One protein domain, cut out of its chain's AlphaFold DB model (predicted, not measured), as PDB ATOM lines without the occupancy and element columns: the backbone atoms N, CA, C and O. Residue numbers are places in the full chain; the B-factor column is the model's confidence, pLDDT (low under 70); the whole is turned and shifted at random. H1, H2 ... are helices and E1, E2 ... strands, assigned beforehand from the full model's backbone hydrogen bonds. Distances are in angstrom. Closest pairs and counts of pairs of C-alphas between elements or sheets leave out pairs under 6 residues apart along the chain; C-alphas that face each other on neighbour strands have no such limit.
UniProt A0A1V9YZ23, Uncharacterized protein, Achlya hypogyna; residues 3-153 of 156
ATOM      1  N   VAL A   3      24.802  24.487 -25.383       94.62
ATOM      2  CA  VAL A   3      24.909  23.656 -26.588       94.62
ATOM      3  C   VAL A   3      23.946  22.483 -26.497       94.62
ATOM      4  O   VAL A   3      23.625  22.025 -25.399       94.62
ATOM      5  N   TRP A   4      23.485  22.006 -27.649       96.56
ATOM      6  CA  TRP A   4      22.585  20.863 -27.744       96.56
ATOM      7  C   TRP A   4      23.353  19.637 -28.211       96.56
ATOM      8  O   TRP A   4      24.073  19.709 -29.206       96.56
ATOM      9  N   ILE A   5      23.191  18.518 -27.510       96.88
ATOM     10  CA  ILE A   5      23.848  17.253 -27.836       96.88
ATOM     11  C   ILE A   5      22.780  16.163 -27.951       96.88
ATOM     12  O   ILE A   5      21.923  16.019 -27.076       96.88
ATOM     13  N   LYS A   6      22.817  15.424 -29.061       96.81
ATOM     14  CA  LYS A   6      21.989  14.247 -29.342       96.81
ATOM     15  C   LYS A   6      22.759  12.971 -29.006       96.81
ATOM     16  O   LYS A   6      23.945  12.875 -29.313       96.81
ATOM     17  N   TYR A   7      22.073  12.002 -28.411       96.19
ATOM     18  CA  TYR A   7      22.595  10.675 -28.088       96.19
ATOM     19  C   TYR A   7      21.447   9.722 -27.740       96.19
ATOM     20  O   TYR A   7      20.315  10.161 -27.556       96.19
ATOM     21  N   GLY A   8      21.758   8.439 -27.563       94.56
ATOM     22  CA  GLY A   8      20.820   7.439 -27.066       94.56
ATOM     23  C   GLY A   8      19.840   6.973 -28.137       94.56
ATOM     24  O   GLY A   8      20.212   6.767 -29.287       94.56
ATOM     25  N   PHE A   9      18.588   6.755 -27.751       92.31
ATOM     26  CA  PHE A   9      17.555   6.276 -28.668       92.31
ATOM     27  C   PHE A   9      17.084   7.374 -29.634       92.31
ATOM     28  O   PHE A   9      17.143   8.557 -29.306       92.31
ATOM     29  N   GLU A  10      16.602   6.994 -30.821       86.81
ATOM     30  CA  GLU A  10      16.136   7.952 -31.842       86.81
ATOM     31  C   GLU A  10      14.993   8.863 -31.368       86.81
ATOM     32  O   GLU A  10      14.917  10.024 -31.773       86.81
ATOM     33  N   ASP A  11      14.129   8.351 -30.491       85.62
ATOM     34  CA  ASP A  11      13.000   9.058 -29.882       85.62
ATOM     35  C   ASP A  11      13.411   9.965 -28.706       85.62
ATOM     36  O   ASP A  11      12.579  10.695 -28.160       85.62
ATOM     37  N   MET A  12      14.689   9.964 -28.312       89.88
ATOM     38  CA  MET A  12      15.167  10.762 -27.189       89.88
ATOM     39  C   MET A  12      15.307  12.246 -27.579       89.88
ATOM     40  O   MET A  12      15.929  12.580 -28.595       89.88
ATOM     41  N   PRO A  13      14.787  13.184 -26.762       91.81
ATOM     42  CA  PRO A  13      14.990  14.602 -27.010       91.81
ATOM     43  C   PRO A  13      16.471  14.977 -26.880       91.81
ATOM     44  O   PRO A  13      17.197  14.459 -26.031       91.81
ATOM     45  N   MET A  14      16.906  15.948 -27.684       93.06
ATOM     46  CA  MET A  14      18.237  16.538 -27.531       93.06
ATOM     47  C   MET A  14      18.396  17.176 -26.148       93.06
ATOM     48  O   MET A  14      17.471  17.813 -25.635       93.06
ATOM     49  N   LYS A  15      19.586  17.047 -25.561       95.88
ATOM     50  CA  LYS A  15      19.877  17.578 -24.227       95.88
ATOM     51  C   LYS A  15      20.749  18.818 -24.296       95.88
ATOM     52  O   LYS A  15      21.669  18.915 -25.107       95.88
ATOM     53  N   MET A  16      20.424  19.778 -23.439       96.00
ATOM     54  CA  MET A  16      21.137  21.041 -23.339       96.00
ATOM     55  C   MET A  16      22.227  20.943 -22.272       96.00
ATOM     56  O   MET A  16      21.954  20.541 -21.143       96.00
ATOM     57  N   PHE A  17      23.438  21.377 -22.610       96.50
ATOM     58  CA  PHE A  17      24.572  21.422 -21.690       96.50
ATOM     59  C   PHE A  17      25.174  22.822 -21.635       96.50
ATOM     60  O   PHE A  17      25.245  23.529 -22.643       96.50
ATOM     61  N   ASN A  18      25.614  23.235 -20.447       94.75
ATOM     62  CA  ASN A  18      26.349  24.483 -20.273       94.75
ATOM     63  C   ASN A  18      27.783  24.295 -20.778       94.75
ATOM     64  O   ASN A  18      28.537  23.518 -20.201       94.75
ATOM     65  N   SER A  19      28.173  25.027 -21.819       95.31
ATOM     66  CA  SER A  19      29.539  25.010 -22.352       95.31
ATOM     67  C   SER A  19      30.467  26.030 -21.681       95.31
ATOM     68  O   SER A  19      31.640  26.109 -22.031       95.31
ATOM     69  N   ASN A  20      29.987  26.799 -20.693       96.06
ATOM     70  CA  ASN A  20      30.822  27.695 -19.881       96.06
ATOM     71  C   ASN A  20      31.570  26.956 -18.757       96.06
ATOM     72  O   ASN A  20      31.577  27.380 -17.603       96.06
ATOM     73  N   VAL A  21      32.158  25.824 -19.112       96.81
ATOM     74  CA  VAL A  21      33.005  24.965 -18.284       96.81
ATOM     75  C   VAL A  21      34.144  24.458 -19.167       96.81
ATOM     76  O   VAL A  21      34.112  24.647 -20.386       96.81
ATOM     77  N   THR A  22      35.160  23.839 -18.582       97.94
ATOM     78  CA  THR A  22      36.229  23.191 -19.348       97.94
ATOM     79  C   THR A  22      35.717  21.957 -20.101       97.94
ATOM     80  O   THR A  22      34.694  21.370 -19.733       97.94
ATOM     81  N   CYS A  23      36.379  21.590 -21.200       97.69
ATOM     82  CA  CYS A  23      35.949  20.491 -22.068       97.69
ATOM     83  C   CYS A  23      35.853  19.148 -21.329       97.69
ATOM     84  O   CYS A  23      34.926  18.380 -21.587       97.69
ATOM     85  N   ASP A  24      36.758  18.876 -20.388       97.25
ATOM     86  CA  ASP A  24      36.709  17.687 -19.530       97.25
ATOM     87  C   ASP A  24      35.446  17.641 -18.654       97.25
ATOM     88  O   ASP A  24      34.767  16.615 -18.598       97.25
ATOM     89  N   ILE A  25      35.079  18.767 -18.038       97.75
ATOM     90  CA  ILE A  25      33.865  18.901 -17.228       97.75
ATOM     91  C   ILE A  25      32.622  18.727 -18.106       97.75
ATOM     92  O   ILE A  25      31.697  18.005 -17.729       97.75
ATOM     93  N   LEU A  26      32.595  19.352 -19.289       97.75
ATOM     94  CA  LEU A  26      31.487  19.207 -20.233       97.75
ATOM     95  C   LEU A  26      31.300  17.740 -20.644       97.75
ATOM     96  O   LEU A  26      30.197  17.212 -20.518       97.75
ATOM     97  N   LEU A  27      32.368  17.069 -21.087       97.06
ATOM     98  CA  LEU A  27      32.322  15.654 -21.466       97.06
ATOM     99  C   LEU A  27      31.922  14.759 -20.287       97.06
ATOM    100  O   LEU A  27      31.159  13.813 -20.478       97.06
ATOM    101  N   GLY A  28      32.365  15.080 -19.069       96.94
ATOM    102  CA  GLY A  28      31.946  14.395 -17.846       96.94
ATOM    103  C   GLY A  28      30.436  14.478 -17.606       96.94
ATOM    104  O   GLY A  28      29.792  13.451 -17.378       96.94
ATOM    105  N   PHE A  29      29.846  15.672 -17.727       97.19
ATOM    106  CA  PHE A  29      28.394  15.851 -17.602       97.19
ATOM    107  C   PHE A  29      27.616  15.130 -18.700       97.19
ATOM    108  O   PHE A  29      26.600  14.493 -18.414       97.19
ATOM    109  N   VAL A  30      28.090  15.208 -19.944       97.00
ATOM    110  CA  VAL A  30      27.450  14.536 -21.081       97.00
ATOM    111  C   VAL A  30      27.476  13.024 -20.891       97.00
ATOM    112  O   VAL A  30      26.434  12.386 -21.015       97.00
ATOM    113  N   LYS A  31      28.627  12.459 -20.508       96.44
ATOM    114  CA  LYS A  31      28.785  11.030 -20.212       96.44
ATOM    115  C   LYS A  31      27.844  10.577 -19.101       96.44
ATOM    116  O   LYS A  31      27.125   9.599 -19.278       96.44
ATOM    117  N   ALA A  32      27.809  11.303 -17.984       95.69
ATOM    118  CA  ALA A  32      26.938  10.975 -16.859       95.69
ATOM    119  C   ALA A  32      25.449  11.029 -17.239       95.69
ATOM    120  O   ALA A  32      24.694  10.125 -16.877       95.69
ATOM    121  N   SER A  33      25.031  12.055 -17.993       96.31
ATOM    122  CA  SER A  33      23.647  12.163 -18.463       96.31
ATOM    123  C   SER A  33      23.303  11.039 -19.434       96.31
ATOM    124  O   SER A  33      22.304  10.365 -19.225       96.31
ATOM    125  N   PHE A  34      24.144  10.790 -20.442       95.94
ATOM    126  CA  PHE A  34      23.953   9.706 -21.406       95.94
ATOM    127  C   PHE A  34      23.800   8.351 -20.712       95.94
ATOM    128  O   PHE A  34      22.822   7.649 -20.956       95.94
ATOM    129  N   THR A  35      24.737   8.002 -19.822       94.94
ATOM    130  CA  THR A  35      24.712   6.717 -19.118       94.94
ATOM    131  C   THR A  35      23.419   6.564 -18.336       94.94
ATOM    132  O   THR A  35      22.756   5.544 -18.471       94.94
ATOM    133  N   LYS A  36      23.021   7.584 -17.572       94.94
ATOM    134  CA  LYS A  36      21.782   7.536 -16.794       94.94
ATOM    135  C   LYS A  36      20.541   7.429 -17.683       94.94
ATOM    136  O   LYS A  36      19.697   6.573 -17.442       94.94
ATOM    137  N   ASP A  37      20.432   8.288 -18.694       95.12
ATOM    138  CA  ASP A  37      19.245   8.379 -19.548       95.12
ATOM    139  C   ASP A  37      18.998   7.072 -20.312       95.12
ATOM    140  O   ASP A  37      17.867   6.591 -20.374       95.12
ATOM    141  N   VAL A  38      20.050   6.484 -20.889       94.56
ATOM    142  CA  VAL A  38      19.924   5.234 -21.647       94.56
ATOM    143  C   VAL A  38      19.607   4.065 -20.719       94.56
ATOM    144  O   VAL A  38      18.728   3.273 -21.045       94.56
ATOM    145  N   ASP A  39      20.254   3.976 -19.555       93.25
ATOM    146  CA  ASP A  39      20.025   2.889 -18.594       93.25
ATOM    147  C   ASP A  39      18.596   2.941 -18.014       93.25
ATOM    148  O   ASP A  39      17.913   1.916 -17.922       93.25
ATOM    149  N   ASP A  40      18.086   4.143 -17.720       94.12
ATOM    150  CA  ASP A  40      16.705   4.353 -17.274       94.12
ATOM    151  C   ASP A  40      15.686   3.928 -18.349       94.12
ATOM    152  O   ASP A  40      14.711   3.241 -18.025       94.12
ATOM    153  N   ILE A  41      15.918   4.273 -19.623       93.31
ATOM    154  CA  ILE A  41      15.041   3.853 -20.728       93.31
ATOM    155  C   ILE A  41      15.118   2.346 -20.957       93.31
ATOM    156  O   ILE A  41      14.070   1.715 -21.105       93.31
ATOM    157  N   CYS A  42      16.314   1.753 -20.958       93.56
ATOM    158  CA  CYS A  42      16.470   0.306 -21.077       93.56
ATOM    159  C   CYS A  42      15.675  -0.412 -19.988       93.56
ATOM    160  O   CYS A  42      14.901  -1.318 -20.289       93.56
ATOM    161  N   ARG A  43      15.776   0.038 -18.732       93.38
ATOM    162  CA  ARG A  43      15.003  -0.526 -17.618       93.38
ATOM    163  C   ARG A  43      13.495  -0.388 -17.839       93.38
ATOM    164  O   ARG A  43      12.770  -1.364 -17.664       93.38
ATOM    165  N   GLN A  44      13.019   0.796 -18.225       93.62
ATOM    166  CA  GLN A  44      11.590   1.039 -18.465       93.62
ATOM    167  C   GLN A  44      11.038   0.186 -19.614       93.62
ATOM    168  O   GLN A  44       9.995  -0.453 -19.455       93.62
ATOM    169  N   LYS A  45      11.737   0.143 -20.755       92.44
ATOM    170  CA  LYS A  45      11.312  -0.632 -21.928       92.44
ATOM    171  C   LYS A  45      11.370  -2.137 -21.648       92.44
ATOM    172  O   LYS A  45      10.404  -2.819 -21.964       92.44
ATOM    173  N   SER A  46      12.400  -2.636 -20.962       93.44
ATOM    174  CA  SER A  46      12.487  -4.053 -20.576       93.44
ATOM    175  C   SER A  46      11.342  -4.496 -19.664       93.44
ATOM    176  O   SER A  46      10.795  -5.577 -19.860       93.44
ATOM    177  N   VAL A  47      10.934  -3.666 -18.693       95.00
ATOM    178  CA  VAL A  47       9.773  -3.973 -17.834       95.00
ATOM    179  C   VAL A  47       8.487  -4.022 -18.654       95.00
ATOM    180  O   VAL A  47       7.714  -4.966 -18.513       95.00
ATOM    181  N   LYS A  48       8.269  -3.036 -19.533       94.44
ATOM    182  CA  LYS A  48       7.080  -2.994 -20.393       94.44
ATOM    183  C   LYS A  48       6.998  -4.227 -21.297       94.44
ATOM    184  O   LYS A  48       5.979  -4.905 -21.296       94.44
ATOM    185  N   ILE A  49       8.087  -4.554 -21.991       93.50
ATOM    186  CA  ILE A  49       8.135  -5.714 -22.887       93.50
ATOM    187  C   ILE A  49       7.962  -7.020 -22.097       93.50
ATOM    188  O   ILE A  49       7.292  -7.932 -22.565       93.50
ATOM    189  N   GLY A  50       8.496  -7.109 -20.874       94.00
ATOM    190  CA  GLY A  50       8.264  -8.257 -19.993       94.00
ATOM    191  C   GLY A  50       6.780  -8.482 -19.679       94.00
ATOM    192  O   GLY A  50       6.312  -9.619 -19.733       94.00
ATOM    193  N   ILE A  51       6.032  -7.404 -19.417       95.25
ATOM    194  CA  ILE A  51       4.573  -7.452 -19.231       95.25
ATOM    195  C   ILE A  51       3.881  -7.892 -20.526       95.25
ATOM    196  O   ILE A  51       3.003  -8.754 -20.486       95.25
ATOM    197  N   ASP A  52       4.295  -7.344 -21.671       93.62
ATOM    198  CA  ASP A  52       3.716  -7.682 -22.976       93.62
ATOM    199  C   ASP A  52       3.940  -9.171 -23.329       93.62
ATOM    200  O   ASP A  52       3.011  -9.847 -23.770       93.62
ATOM    201  N   ILE A  53       5.129  -9.726 -23.049       93.56
ATOM    202  CA  ILE A  53       5.432 -11.161 -23.211       93.56
ATOM    203  C   ILE A  53       4.534 -12.019 -22.315       93.56
ATOM    204  O   ILE A  53       4.014 -13.041 -22.765       93.56
ATOM    205  N   GLU A  54       4.349 -11.639 -21.048       94.00
ATOM    206  CA  GLU A  54       3.460 -12.369 -20.139       94.00
ATOM    207  C   GLU A  54       2.004 -12.333 -20.631       94.00
ATOM    208  O   GLU A  54       1.310 -13.351 -20.582       94.00
ATOM    209  N   GLY A  55       1.561 -11.190 -21.164       92.62
ATOM    210  CA  GLY A  55       0.253 -11.038 -21.802       92.62
ATOM    211  C   GLY A  55       0.068 -11.983 -22.990       92.62
ATOM    212  O   GLY A  55      -0.909 -12.730 -23.029       92.62
ATOM    213  N   VAL A  56       1.042 -12.024 -23.906       91.69
ATOM    214  CA  VAL A  56       1.020 -12.926 -25.072       91.69
ATOM    215  C   VAL A  56       0.998 -14.396 -24.645       91.69
ATOM    216  O   VAL A  56       0.247 -15.188 -25.212       91.69
ATOM    217  N   LYS A  57       1.766 -14.782 -23.618       90.50
ATOM    218  CA  LYS A  57       1.761 -16.161 -23.101       90.50
ATOM    219  C   LYS A  57       0.394 -16.566 -22.552       90.50
ATOM    220  O   LYS A  57      -0.096 -17.636 -22.902       90.50
ATOM    221  N   LYS A  58      -0.252 -15.697 -21.767       90.50
ATOM    222  CA  LYS A  58      -1.610 -15.943 -21.252       90.50
ATOM    223  C   LYS A  58      -2.636 -16.069 -22.376       90.50
ATOM    224  O   LYS A  58      -3.504 -16.936 -22.310       90.50
ATOM    225  N   GLU A  59      -2.525 -15.243 -23.414       89.06
ATOM    226  CA  GLU A  59      -3.408 -15.310 -24.583       89.06
ATOM    227  C   GLU A  59      -3.237 -16.636 -25.346       89.06
ATOM    228  O   GLU A  59      -4.224 -17.300 -25.669       89.06
ATOM    229  N   ARG A  60      -1.990 -17.087 -25.544       86.00
ATOM    230  CA  ARG A  60      -1.692 -18.395 -26.156       86.00
ATOM    231  C   ARG A  60      -2.230 -19.565 -25.334       86.00
ATOM    232  O   ARG A  60      -2.787 -20.503 -25.903       86.00
ATOM    233  N   GLU A  61      -2.076 -19.523 -24.012       87.50
ATOM    234  CA  GLU A  61      -2.624 -20.545 -23.116       87.50
ATOM    235  C   GLU A  61      -4.155 -20.587 -23.205       87.50
ATOM    236  O   GLU A  61      -4.725 -21.659 -23.407       87.50
ATOM    237  N   ALA A  62      -4.830 -19.435 -23.156       86.12
ATOM    238  CA  ALA A  62      -6.286 -19.351 -23.278       86.12
ATOM    239  C   ALA A  62      -6.809 -19.917 -24.615       86.12
ATOM    240  O   ALA A  62      -7.802 -20.651 -24.624       86.12
ATOM    241  N   LEU A  63      -6.116 -19.640 -25.728       83.62
ATOM    242  CA  LEU A  63      -6.380 -20.248 -27.042       83.62
ATOM    243  C   LEU A  63      -6.230 -21.771 -27.016       83.62
ATOM    244  O   LEU A  63      -7.090 -22.477 -27.541       83.62
ATOM    245  N   SER A  64      -5.185 -22.289 -26.366       82.12
ATOM    246  CA  SER A  64      -4.967 -23.735 -26.238       82.12
ATOM    247  C   SER A  64      -6.071 -24.442 -25.448       82.12
ATOM    248  O   SER A  64      -6.341 -25.614 -25.710       82.12
ATOM    249  N   TYR A  65      -6.706 -23.760 -24.491       82.31
ATOM    250  CA  TYR A  65      -7.830 -24.292 -23.713       82.31
ATOM    251  C   TYR A  65      -9.199 -24.050 -24.371       82.31
ATOM    252  O   TYR A  65     -10.225 -24.379 -23.779       82.31
ATOM    253  N   GLY A  66      -9.240 -23.479 -25.580       73.62
ATOM    254  CA  GLY A  66     -10.489 -23.173 -26.280       73.62
ATOM    255  C   GLY A  66     -11.311 -22.058 -25.625       73.62
ATOM    256  O   GLY A  66     -12.491 -21.922 -25.922       73.62
ATOM    257  N   MET A  67     -10.708 -21.246 -24.748       70.56
ATOM    258  CA  MET A  67     -11.373 -20.138 -24.042       70.56
ATOM    259  C   MET A  67     -11.344 -18.819 -24.837       70.56
ATOM    260  O   MET A  67     -11.525 -17.740 -24.278       70.56
ATOM    261  N   ALA A  68     -11.077 -18.889 -26.142       63.38
ATOM    262  CA  ALA A  68     -10.672 -17.757 -26.970       63.38
ATOM    263  C   ALA A  68     -11.787 -17.203 -27.866       63.38
ATOM    264  O   ALA A  68     -11.552 -16.881 -29.027       63.38
ATOM    265  N   GLU A  69     -12.994 -17.030 -27.331       56.34
ATOM    266  CA  GLU A  69     -14.097 -16.412 -28.085       56.34
ATOM    267  C   GLU A  69     -13.850 -14.921 -28.429       56.34
ATOM    268  O   GLU A  69     -14.643 -14.325 -29.151       56.34
ATOM    269  N   ALA A  70     -12.743 -14.317 -27.964       59.88
ATOM    270  CA  ALA A  70     -12.413 -12.901 -28.162       59.88
ATOM    271  C   ALA A  70     -10.958 -12.599 -28.598       59.88
ATOM    272  O   ALA A  70     -10.582 -11.428 -28.627       59.88
ATOM    273  N   SER A  71     -10.117 -13.598 -28.907       64.38
ATOM    274  CA  SER A  71      -8.752 -13.306 -29.386       64.38
ATOM    275  C   SER A  71      -8.786 -12.955 -30.876       64.38
ATOM    276  O   SER A  71      -9.174 -13.771 -31.707       64.38
ATOM    277  N   GLU A  72      -8.387 -11.726 -31.212       70.50
ATOM    278  CA  GLU A  72      -8.299 -11.250 -32.601       70.50
ATOM    279  C   GLU A  72      -7.100 -11.847 -33.360       70.50
ATOM    280  O   GLU A  72      -7.041 -11.737 -34.583       70.50
ATOM    281  N   LYS A  73      -6.143 -12.466 -32.652       80.44
ATOM    282  CA  LYS A  73      -4.873 -12.942 -33.211       80.44
ATOM    283  C   LYS A  73      -4.841 -14.459 -33.325       80.44
ATOM    284  O   LYS A  73      -5.200 -15.197 -32.411       80.44
ATOM    285  N   THR A  74      -4.324 -14.938 -34.444       84.69
ATOM    286  CA  THR A  74      -4.037 -16.352 -34.658       84.69
ATOM    287  C   THR A  74      -2.864 -16.822 -33.783       84.69
ATOM    288  O   THR A  74      -1.995 -16.029 -33.409       84.69
ATOM    289  N   PRO A  75      -2.761 -18.134 -33.494       83.81
ATOM    290  CA  PRO A  75      -1.618 -18.688 -32.768       83.81
ATOM    291  C   PRO A  75      -0.254 -18.345 -33.389       83.81
ATOM    292  O   PRO A  75       0.708 -18.133 -32.655       83.81
ATOM    293  N   ALA A  76      -0.182 -18.253 -34.723       86.75
ATOM    294  CA  ALA A  76       1.035 -17.887 -35.447       86.75
ATOM    295  C   ALA A  76       1.411 -16.408 -35.245       86.75
ATOM    296  O   ALA A  76       2.578 -16.097 -35.023       86.75
ATOM    297  N   GLU A  77       0.431 -15.498 -35.249       89.88
ATOM    298  CA  GLU A  77       0.666 -14.071 -34.984       89.88
ATOM    299  C   GLU A  77       1.131 -13.824 -33.544       89.88
ATOM    300  O   GLU A  77       1.967 -12.954 -33.304       89.88
ATOM    301  N   LEU A  78       0.627 -14.598 -32.579       87.94
ATOM    302  CA  LEU A  78       1.092 -14.526 -31.191       87.94
ATOM    303  C   LEU A  78       2.521 -15.045 -31.030       87.94
ATOM    304  O   LEU A  78       3.288 -14.481 -30.253       87.94
ATOM    305  N   GLU A  79       2.892 -16.096 -31.758       89.25
ATOM    306  CA  GLU A  79       4.262 -16.610 -31.764       89.25
ATOM    307  C   GLU A  79       5.241 -15.611 -32.396       89.25
ATOM    308  O   GLU A  79       6.283 -15.320 -31.807       89.25
ATOM    309  N   GLU A  80       4.875 -15.007 -33.530       91.75
ATOM    310  CA  GLU A  80       5.673 -13.951 -34.160       91.75
ATOM    311  C   GLU A  80       5.817 -12.726 -33.243       91.75
ATOM    312  O   GLU A  80       6.908 -12.171 -33.094       91.75
ATOM    313  N   LEU A  81       4.728 -12.314 -32.590       91.50
ATOM    314  CA  LEU A  81       4.735 -11.182 -31.668       91.50
ATOM    315  C   LEU A  81       5.607 -11.450 -30.435       91.50
ATOM    316  O   LEU A  81       6.353 -10.569 -30.007       91.50
ATOM    317  N   GLN A  82       5.559 -12.666 -29.888       91.56
ATOM    318  CA  GLN A  82       6.440 -13.070 -28.795       91.56
ATOM    319  C   GLN A  82       7.913 -13.022 -29.225       91.56
ATOM    320  O   GLN A  82       8.731 -12.448 -28.507       91.56
ATOM    321  N   ALA A  83       8.246 -13.561 -30.403       92.69
ATOM    322  CA  ALA A  83       9.610 -13.548 -30.927       92.69
ATOM    323  C   ALA A  83      10.140 -12.118 -31.134       92.69
ATOM    324  O   ALA A  83      11.288 -11.826 -30.795       92.69
ATOM    325  N   LYS A  84       9.293 -11.198 -31.619       92.81
ATOM    326  CA  LYS A  84       9.627  -9.767 -31.730       92.81
ATOM    327  C   LYS A  84       9.961  -9.153 -30.374       92.81
ATOM    328  O   LYS A  84      10.982  -8.483 -30.233       92.81
ATOM    329  N   PHE A  85       9.144  -9.410 -29.355       93.25
ATOM    330  CA  PHE A  85       9.412  -8.913 -28.007       93.25
ATOM    331  C   PHE A  85      10.693  -9.495 -27.401       93.25
ATOM    332  O   PHE A  85      11.471  -8.759 -26.795       93.25
ATOM    333  N   GLU A  86      10.958 -10.785 -27.596       92.12
ATOM    334  CA  GLU A  86      12.193 -11.427 -27.134       92.12
ATOM    335  C   GLU A  86      13.435 -10.826 -27.820       92.12
ATOM    336  O   GLU A  86      14.400 -10.475 -27.135       92.12
ATOM    337  N   ALA A  87      13.379 -10.585 -29.134       93.12
ATOM    338  CA  ALA A  87      14.445  -9.905 -29.875       93.12
ATOM    339  C   ALA A  87      14.671  -8.460 -29.385       93.12
ATOM    340  O   ALA A  87      15.813  -8.006 -29.258       93.12
ATOM    341  N   GLN A  88      13.601  -7.733 -29.048       92.44
ATOM    342  CA  GLN A  88      13.716  -6.392 -28.466       92.44
ATOM    343  C   GLN A  88      14.388  -6.414 -27.084       92.44
ATOM    344  O   GLN A  88      15.213  -5.541 -26.800       92.44
ATOM    345  N   VAL A  89      14.096  -7.406 -26.235       92.25
ATOM    346  CA  VAL A  89      14.772  -7.582 -24.933       92.25
ATOM    347  C   VAL A  89      16.260  -7.878 -25.117       92.25
ATOM    348  O   VAL A  89      17.093  -7.302 -24.410       92.25
ATOM    349  N   GLU A  90      16.618  -8.730 -26.077       92.81
ATOM    350  CA  GLU A  90      18.020  -9.022 -26.390       92.81
ATOM    351  C   GLU A  90      18.766  -7.762 -26.856       92.81
ATOM    352  O   GLU A  90      19.851  -7.456 -26.351       92.81
ATOM    353  N   ASN A  91      18.150  -6.967 -27.734       93.00
ATOM    354  CA  ASN A  91      18.709  -5.692 -28.181       93.00
ATOM    355  C   ASN A  91      18.895  -4.706 -27.006       93.00
ATOM    356  O   ASN A  91      19.978  -4.146 -26.822       93.00
ATOM    357  N   LEU A  92      17.896  -4.556 -26.128       93.88
ATOM    358  CA  LEU A  92      18.012  -3.728 -24.917       93.88
ATOM    359  C   LEU A  92      19.139  -4.194 -23.981       93.88
ATOM    360  O   LEU A  92      19.834  -3.367 -23.379       93.88
ATOM    361  N   SER A  93      19.357  -5.505 -23.874       92.31
ATOM    362  CA  SER A  93      20.477  -6.080 -23.121       92.31
ATOM    363  C   SER A  93      21.829  -5.706 -23.744       92.31
ATOM    364  O   SER A  93      22.736  -5.253 -23.035       92.31
ATOM    365  N   ALA A  94      21.955  -5.796 -25.072       93.00
ATOM    366  CA  ALA A  94      23.158  -5.391 -25.802       93.00
ATOM    367  C   ALA A  94      23.459  -3.886 -25.650       93.00
ATOM    368  O   ALA A  94      24.610  -3.493 -25.419       93.00
ATOM    369  N   ILE A  95      22.428  -3.037 -25.693       93.38
ATOM    370  CA  ILE A  95      22.557  -1.594 -25.444       93.38
ATOM    371  C   ILE A  95      23.026  -1.343 -24.007       93.38
ATOM    372  O   ILE A  95      23.989  -0.607 -23.787       93.38
ATOM    373  N   SER A  96      22.415  -2.004 -23.022       91.88
ATOM    374  CA  SER A  96      22.800  -1.873 -21.606       91.88
ATOM    375  C   SER A  96      24.255  -2.294 -21.365       91.88
ATOM    376  O   SER A  96      24.972  -1.675 -20.575       91.88
ATOM    377  N   LYS A  97      24.740  -3.317 -22.078       92.00
ATOM    378  CA  LYS A  97      26.158  -3.702 -22.062       92.00
ATOM    379  C   LYS A  97      27.048  -2.599 -22.643       92.00
ATOM    380  O   LYS A  97      28.026  -2.218 -22.001       92.00
ATOM    381  N   THR A  98      26.667  -2.030 -23.785       90.50
ATOM    382  CA  THR A  98      27.375  -0.897 -24.409       90.50
ATOM    383  C   THR A  98      27.491   0.297 -23.453       90.50
ATOM    384  O   THR A  98      28.556   0.903 -23.332       90.50
ATOM    385  N   VAL A  99      26.429   0.611 -22.705       91.38
ATOM    386  CA  VAL A  99      26.429   1.691 -21.700       91.38
ATOM    387  C   VAL A  99      27.427   1.426 -20.569       91.38
ATOM    388  O   VAL A  99      28.132   2.346 -20.148       91.38
ATOM    389  N   LYS A 100      27.540   0.177 -20.098       89.81
ATOM    390  CA  LYS A 100      28.526  -0.205 -19.070       89.81
ATOM    391  C   LYS A 100      29.961  -0.044 -19.571       89.81
ATOM    392  O   LYS A 100      30.810   0.466 -18.843       89.81
ATOM    393  N   GLU A 101      30.224  -0.417 -20.821       90.19
ATOM    394  CA  GLU A 101      31.543  -0.268 -21.455       90.19
ATOM    395  C   GLU A 101      31.940   1.203 -21.649       90.19
ATOM    396  O   GLU A 101      33.115   1.560 -21.534       90.19
ATOM    397  N   ILE A 102      30.962   2.092 -21.850       89.31
ATOM    398  CA  ILE A 102      31.207   3.530 -22.015       89.31
ATOM    399  C   ILE A 102      31.865   4.163 -20.790       89.31
ATOM    400  O   ILE A 102      32.566   5.167 -20.936       89.31
ATOM    401  N   HIS A 103      31.743   3.571 -19.598       82.69
ATOM    402  CA  HIS A 103      32.412   4.087 -18.406       82.69
ATOM    403  C   HIS A 103      33.938   4.178 -18.574       82.69
ATOM    404  O   HIS A 103      34.533   5.158 -18.126       82.69
ATOM    405  N   ALA A 104      34.557   3.249 -19.305       87.44
ATOM    406  CA  ALA A 104      35.988   3.281 -19.622       87.44
ATOM    407  C   ALA A 104      36.304   3.916 -20.991       87.44
ATOM    408  O   ALA A 104      37.462   4.212 -21.275       87.44
ATOM    409  N   ALA A 105      35.295   4.145 -21.835       91.44
ATOM    410  CA  ALA A 105      35.494   4.654 -23.186       91.44
ATOM    411  C   ALA A 105      35.836   6.151 -23.227       91.44
ATOM    412  O   ALA A 105      35.383   6.950 -22.390       91.44
ATOM    413  N   VAL A 106      36.585   6.518 -24.269       94.12
ATOM    414  CA  VAL A 106      36.831   7.904 -24.668       94.12
ATOM    415  C   VAL A 106      35.625   8.396 -25.459       94.12
ATOM    416  O   VAL A 106      35.214   7.776 -26.441       94.12
ATOM    417  N   LEU A 107      35.054   9.512 -25.015       95.81
ATOM    418  CA  LEU A 107      33.925  10.156 -25.670       95.81
ATOM    419  C   LEU A 107      34.334  11.508 -26.228       95.81
ATOM    420  O   LEU A 107      35.214  12.183 -25.692       95.81
ATOM    421  N   ASP A 108      33.637  11.902 -27.277       97.38
ATOM    422  CA  ASP A 108      33.731  13.223 -27.868       97.38
ATOM    423  C   ASP A 108      32.395  13.573 -28.529       97.38
ATOM    424  O   ASP A 108      31.418  12.831 -28.407       97.38
ATOM    425  N   ILE A 109      32.339  14.692 -29.240       97.19
ATOM    426  CA  ILE A 109      31.179  15.056 -30.037       97.19
ATOM    427  C   ILE A 109      31.542  15.279 -31.504       97.19
ATOM    428  O   ILE A 109      32.633  15.751 -31.834       97.19
ATOM    429  N   ALA A 110      30.600  14.956 -32.379       97.25
ATOM    430  CA  ALA A 110      30.633  15.286 -33.792       97.25
ATOM    431  C   ALA A 110      29.636  16.404 -34.099       97.25
ATOM    432  O   ALA A 110      28.607  16.555 -33.435       97.25
ATOM    433  N   ASP A 111      29.965  17.225 -35.083       95.56
ATOM    434  CA  ASP A 111      29.096  18.286 -35.559       95.56
ATOM    435  C   ASP A 111      28.018  17.766 -36.531       95.56
ATOM    436  O   ASP A 111      27.888  16.567 -36.779       95.56
ATOM    437  N   ALA A 112      27.222  18.674 -37.100       90.94
ATOM    438  CA  ALA A 112      26.139  18.319 -38.019       90.94
ATOM    439  C   ALA A 112      26.614  17.661 -39.333       90.94
ATOM    440  O   ALA A 112      25.798  17.079 -40.043       90.94
ATOM    441  N   GLN A 113      27.903  17.767 -39.668       92.06
ATOM    442  CA  GLN A 113      28.522  17.129 -40.830       92.06
ATOM    443  C   GLN A 113      29.196  15.798 -40.458       92.06
ATOM    444  O   GLN A 113      29.815  15.167 -41.311       92.06
ATOM    445  N   GLY A 114      29.095  15.370 -39.195       93.06
ATOM    446  CA  GLY A 114      29.776  14.185 -38.682       93.06
ATOM    447  C   GLY A 114      31.263  14.413 -38.407       93.06
ATOM    448  O   GLY A 114      31.989  13.447 -38.162       93.06
ATOM    449  N   VAL A 115      31.732  15.666 -38.429       95.19
ATOM    450  CA  VAL A 115      33.133  16.002 -38.167       95.19
ATOM    451  C   VAL A 115      33.354  16.087 -36.663       95.19
ATOM    452  O   VAL A 115      32.678  16.829 -35.949       95.19
ATOM    453  N   ARG A 116      34.321  15.311 -36.174       96.00
ATOM    454  CA  ARG A 116      34.687  15.250 -34.759       96.00
ATOM    455  C   ARG A 116      35.305  16.573 -34.284       96.00
ATOM    456  O   ARG A 116      36.195  17.119 -34.935       96.00
ATOM    457  N   VAL A 117      34.857  17.056 -33.125       96.00
ATOM    458  CA  VAL A 117      35.268  18.348 -32.545       96.00
ATOM    459  C   VAL A 117      36.569  18.254 -31.738       96.00
ATOM    460  O   VAL A 117      37.282  19.251 -31.622       96.00
ATOM    461  N   LYS A 118      36.920  17.068 -31.230       96.38
ATOM    462  CA  LYS A 118      38.152  16.789 -30.472       96.38
ATOM    463  C   LYS A 118      38.201  17.483 -29.111       96.38
ATOM    464  O   LYS A 118      39.258  17.930 -28.669       96.38
ATOM    465  N   LEU A 119      37.070  17.551 -28.400       96.31
ATOM    466  CA  LEU A 119      37.015  18.132 -27.050       96.31
ATOM    467  C   LEU A 119      37.894  17.366 -26.054       96.31
ATOM    468  O   LEU A 119      38.511  17.963 -25.174       96.31
ATOM    469  N   ASN A 120      37.996  16.051 -26.223       93.75
ATOM    470  CA  ASN A 120      38.841  15.169 -25.420       93.75
ATOM    471  C   ASN A 120      40.351  15.409 -25.614       93.75
ATOM    472  O   ASN A 120      41.144  14.937 -24.807       93.75
ATOM    473  N   GLU A 121      40.755  16.149 -26.650       95.56
ATOM    474  CA  GLU A 121      42.145  16.576 -26.880       95.56
ATOM    475  C   GLU A 121      42.402  17.994 -26.334       95.56
ATOM    476  O   GLU A 121      43.547  18.428 -26.218       95.56
ATOM    477  N   ARG A 122      41.337  18.714 -25.953       95.75
ATOM    478  CA  ARG A 122      41.346  20.124 -25.526       95.75
ATOM    479  C   ARG A 122      40.774  20.288 -24.120       95.75
ATOM    480  O   ARG A 122      40.050  21.234 -23.830       95.75
ATOM    481  N   LEU A 123      41.102  19.345 -23.234       94.62
ATOM    482  CA  LEU A 123      40.469  19.168 -21.921       94.62
ATOM    483  C   LEU A 123      40.413  20.445 -21.067       94.62
ATOM    484  O   LEU A 123      39.417  20.674 -20.391       94.62
ATOM    485  N   ARG A 124      41.460  21.278 -21.115       96.50
ATOM    486  CA  ARG A 124      41.569  22.514 -20.319       96.50
ATOM    487  C   ARG A 124      40.948  23.743 -20.984       96.50
ATOM    488  O   ARG A 124      40.729  24.739 -20.295       96.50
ATOM    489  N   ASP A 125      40.671  23.685 -22.285       97.25
ATOM    490  CA  ASP A 125      40.003  24.774 -22.997       97.25
ATOM    491  C   ASP A 125      38.561  24.877 -22.491       97.25
ATOM    492  O   ASP A 125      37.953  23.875 -22.095       97.25
ATOM    493  N   ARG A 126      37.980  26.081 -22.501       96.50
ATOM    494  CA  ARG A 126      36.549  26.201 -22.217       96.50
ATOM    495  C   ARG A 126      35.767  25.678 -23.410       96.50
ATOM    496  O   ARG A 126      36.047  26.042 -24.550       96.50
ATOM    497  N   GLY A 127      34.714  24.909 -23.147       94.69
ATOM    498  CA  GLY A 127      33.831  24.411 -24.199       94.69
ATOM    499  C   GLY A 127      33.264  25.545 -25.055       94.69
ATOM    500  O   GLY A 127      33.079  25.378 -26.254       94.69
ATOM    501  N   LEU A 128      33.043  26.727 -24.473       95.44
ATOM    502  CA  LEU A 128      32.542  27.889 -25.203       95.44
ATOM    503  C   LEU A 128      33.517  28.473 -26.235       95.44
ATOM    504  O   LEU A 128      33.057  29.108 -27.176       95.44
ATOM    505  N   ASP A 129      34.820  28.246 -26.067       95.38
ATOM    506  CA  ASP A 129      35.856  28.734 -26.984       95.38
ATOM    507  C   ASP A 129      36.033  27.787 -28.183       95.38
ATOM    508  O   ASP A 129      36.587  28.164 -29.215       95.38
ATOM    509  N   VAL A 130      35.556  26.544 -28.054       95.31
ATOM    510  CA  VAL A 130      35.677  25.492 -29.073       95.31
ATOM    511  C   VAL A 130      34.357  25.269 -29.816       95.31
ATOM    512  O   VAL A 130      34.350  25.005 -31.019       95.31
ATOM    513  N   LEU A 131      33.229  25.370 -29.112       95.62
ATOM    514  CA  LEU A 131      31.905  25.049 -29.632       95.62
ATOM    515  C   LEU A 131      31.210  26.261 -30.236       95.62
ATOM    516  O   LEU A 131      31.242  27.366 -29.699       95.62
ATOM    517  N   LYS A 132      30.489  26.025 -31.331       92.81
ATOM    518  CA  LYS A 132      29.693  27.049 -31.995       92.81
ATOM    519  C   LYS A 132      28.329  27.181 -31.308       92.81
ATOM    520  O   LYS A 132      27.668  26.173 -31.032       92.81
ATOM    521  N   PRO A 133      27.857  28.413 -31.052       87.25
ATOM    522  CA  PRO A 133      26.531  28.634 -30.493       87.25
ATOM    523  C   PRO A 133      25.445  28.117 -31.439       87.25
ATOM    524  O   PRO A 133      25.585  28.189 -32.658       87.25
ATOM    525  N   ARG A 134      24.323  27.654 -30.869       85.62
ATOM    526  CA  ARG A 134      23.120  27.189 -31.598       85.62
ATOM    527  C   ARG A 134      23.338  25.982 -32.522       85.62
ATOM    528  O   ARG A 134      22.400  25.584 -33.206       85.62
ATOM    529  N   GLN A 135      24.527  25.385 -32.527       90.69
ATOM    530  CA  GLN A 135      24.777  24.139 -33.235       90.69
ATOM    531  C   GLN A 135      24.297  22.947 -32.401       90.69
ATOM    532  O   GLN A 135      24.347  22.965 -31.167       90.69
ATOM    533  N   ILE A 136      23.813  21.921 -33.099       94.56
ATOM    534  CA  ILE A 136      23.505  20.624 -32.508       94.56
ATOM    535  C   ILE A 136      24.667  19.690 -32.808       94.56
ATOM    536  O   ILE A 136      25.108  19.587 -33.954       94.56
ATOM    537  N   TYR A 137      25.126  19.016 -31.767       97.19
ATOM    538  CA  TYR A 137      26.183  18.027 -31.822       97.19
ATOM    539  C   TYR A 137      25.631  16.633 -31.544       97.19
ATOM    540  O   TYR A 137      24.525  16.466 -31.026       97.19
ATOM    541  N   GLU A 138      26.426  15.631 -31.864       97.31
ATOM    542  CA  GLU A 138      26.138  14.227 -31.631       97.31
ATOM    543  C   GLU A 138      27.220  13.622 -30.748       97.31
ATOM    544  O   GLU A 138      28.405  13.830 -30.996       97.31
ATOM    545  N   LEU A 139      26.824  12.894 -29.707       97.50
ATOM    546  CA  LEU A 139      27.772  12.175 -28.865       97.50
ATOM    547  C   LEU A 139      28.350  10.991 -29.639       97.50
ATOM    548  O   LEU A 139      27.605  10.177 -30.191       97.50
ATOM    549  N   VAL A 140      29.671  10.862 -29.618       97.12
ATOM    550  CA  VAL A 140      30.381   9.779 -30.292       97.12
ATOM    551  C   VAL A 140      31.326   9.065 -29.330       97.12
ATOM    552  O   VAL A 140      31.963   9.683 -28.473       97.12
ATOM    553  N   ARG A 141      31.427   7.745 -29.486       96.06
ATOM    554  CA  ARG A 141      32.506   6.936 -28.912       96.06
ATOM    555  C   ARG A 141      33.700   7.014 -29.851       96.06
ATOM    556  O   ARG A 141      33.528   6.910 -31.062       96.06
ATOM    557  N   VAL A 142      34.889   7.208 -29.293       95.31
ATOM    558  CA  VAL A 142      36.137   7.310 -30.053       95.31
ATOM    559  C   VAL A 142      36.952   6.041 -29.840       95.31
ATOM    560  O   VAL A 142      37.223   5.664 -28.698       95.31
ATOM    561  N   GLU A 143      37.359   5.409 -30.934       91.25
ATOM    562  CA  GLU A 143      38.230   4.237 -30.938       91.25
ATOM    563  C   GLU A 143      39.338   4.443 -31.965       91.25
ATOM    564  O   GLU A 143      39.093   4.477 -33.167       91.25
ATOM    565  N   ASN A 144      40.580   4.583 -31.499       85.31
ATOM    566  CA  ASN A 144      41.710   4.927 -32.365       85.31
ATOM    567  C   ASN A 144      41.417   6.213 -33.172       85.31
ATOM    568  O   ASN A 144      41.217   7.276 -32.582       85.31
ATOM    569  N   GLU A 145      41.382   6.121 -34.504       82.19
ATOM    570  CA  GLU A 145      41.080   7.238 -35.410       82.19
ATOM    571  C   GLU A 145      39.620   7.275 -35.885       82.19
ATOM    572  O   GLU A 145      39.236   8.194 -36.610       82.19
ATOM    573  N   THR A 146      38.793   6.310 -35.481       91.19
ATOM    574  CA  THR A 146      37.377   6.260 -35.852       91.19
ATOM    575  C   THR A 146      36.492   6.751 -34.713       91.19
ATOM    576  O   THR A 146      36.833   6.694 -33.527       91.19
ATOM    577  N   HIS A 147      35.321   7.265 -35.080       94.56
ATOM    578  CA  HIS A 147      34.280   7.621 -34.129       94.56
ATOM    579  C   HIS A 147      32.939   7.056 -34.570       94.56
ATOM    580  O   HIS A 147      32.609   7.042 -35.757       94.56
ATOM    581  N   THR A 148      32.160   6.591 -33.601       94.56
ATOM    582  CA  THR A 148      30.841   6.003 -33.840       94.56
ATOM    583  C   THR A 148      29.793   6.753 -33.029       94.56
ATOM    584  O   THR A 148      29.970   6.911 -31.816       94.56
ATOM    585  N   PRO A 149      28.700   7.213 -33.661       94.88
ATOM    586  CA  PRO A 149      27.572   7.802 -32.955       94.88
ATOM    587  C   PRO A 149      27.026   6.877 -31.874       94.88
ATOM    588  O   PRO A 149      26.738   5.707 -32.127       94.88
ATOM    589  N   LEU A 150      26.829   7.414 -30.672       94.69
ATOM    590  CA  LEU A 150      26.144   6.710 -29.593       94.69
ATOM    591  C   LEU A 150      24.637   6.860 -29.762       94.69
ATOM    592  O   LEU A 150      23.975   7.559 -28.993       94.69
ATOM    593  N   LYS A 151      24.131   6.215 -30.814       92.69
ATOM    594  CA  LYS A 151      22.724   6.153 -31.197       92.69
ATOM    595  C   LYS A 151      22.239   4.711 -31.237       92.69
ATOM    596  O   LYS A 151      22.936   3.842 -31.753       92.69
ATOM    597  N   PHE A 152      21.035   4.476 -30.732       91.88
ATOM    598  CA  PHE A 152      20.435   3.151 -30.653       91.88
ATOM    599  C   PHE A 152      19.081   3.123 -31.355       91.88
ATOM    600  O   PHE A 152      18.222   3.970 -31.106       91.88
ATOM    601  N   ALA A 153      18.887   2.111 -32.195       84.62
ATOM    602  CA  ALA A 153      17.598   1.783 -32.780       84.62
ATOM    603  C   ALA A 153      17.036   0.545 -32.080       84.62
ATOM    604  O   ALA A 153      17.729  -0.462 -31.904       84.62
TER     605      ALA A 153
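AT A GLANCE: This is residues 3 to 153 of the 156 residues of an uncharacterized protein of Achlya hypogyna (UniProt A0A1V9YZ23). A long helical hairpin, H1 and H2, sticks out from a small head made of a strongly twisted five-strand sheet and the short H3. H1 begins at the head and grazes the sheet there, and the hairpin makes the longest axis. The 151 printed residues have three named helices and five named strands: along the chain, E1 and E2 come first, then H1 and H2, then E3, then H3, and last E4 and E5; the sheet is branched, with E1 and E4 parallel and the neighbour pairs E1 and E2, E3 and E4, and E4 and E5 antiparallel, and the class is mixed, helices and strands. The whole is loose, with a radius of gyration of the C-alphas of 21.0 A, and spans 70 by 29 by 24 A.

HOW THE PARTS SIT: Start at E4, residues 136 to 143. On one side of it find E1, residues 3 to 6, parallel, with N 6 and O 137 2.8 A apart, and E5, residues 146 to 149, its hairpin partner, with N 141 and O 148 at 2.9 A. On the other side is antiparallel E3, residues 106 to 110, with N 110 and O 138 at 2.8 A. E2, residues 15 to 18, forms a hairpin with E1, with N 3 and O 17 at 2.9 A. H1, residues 23 to 64, only grazes the sheet, with residues 23 to 34; its closest C-alphas to E3 are Leu 27 and Asp 108, 7.0 A apart. H2, residues 75 to 102, touches H1, closest at C-alphas 42 and 92, 5.8 A, at a shallow tilt of 20 degrees, opposite ways. H3, residues 127 to 130, is close to H1 but not clearly touching, C-alphas 23 and 127 being closest at 4.9 A. In H1 and H2 every O i to N i+4 pair is within hydrogen-bond range; H3 is too short for one.

IN THESE COORDINATES: Find C-alpha 23 at (35.949, 20.491, -22.068); from there H1 runs 60.4 A to C-alpha 64 at (-4.967, -23.735, -26.238). H2 covers 41.1 A and E4 22.1 A.

THE WHOLE: The C-alphas farthest apart, Gly 66 and Asp 125, are 69.7 A apart. The printed part has no cut; the link E3 to H3 is long. Residues 68 to 71 are under pLDDT 70.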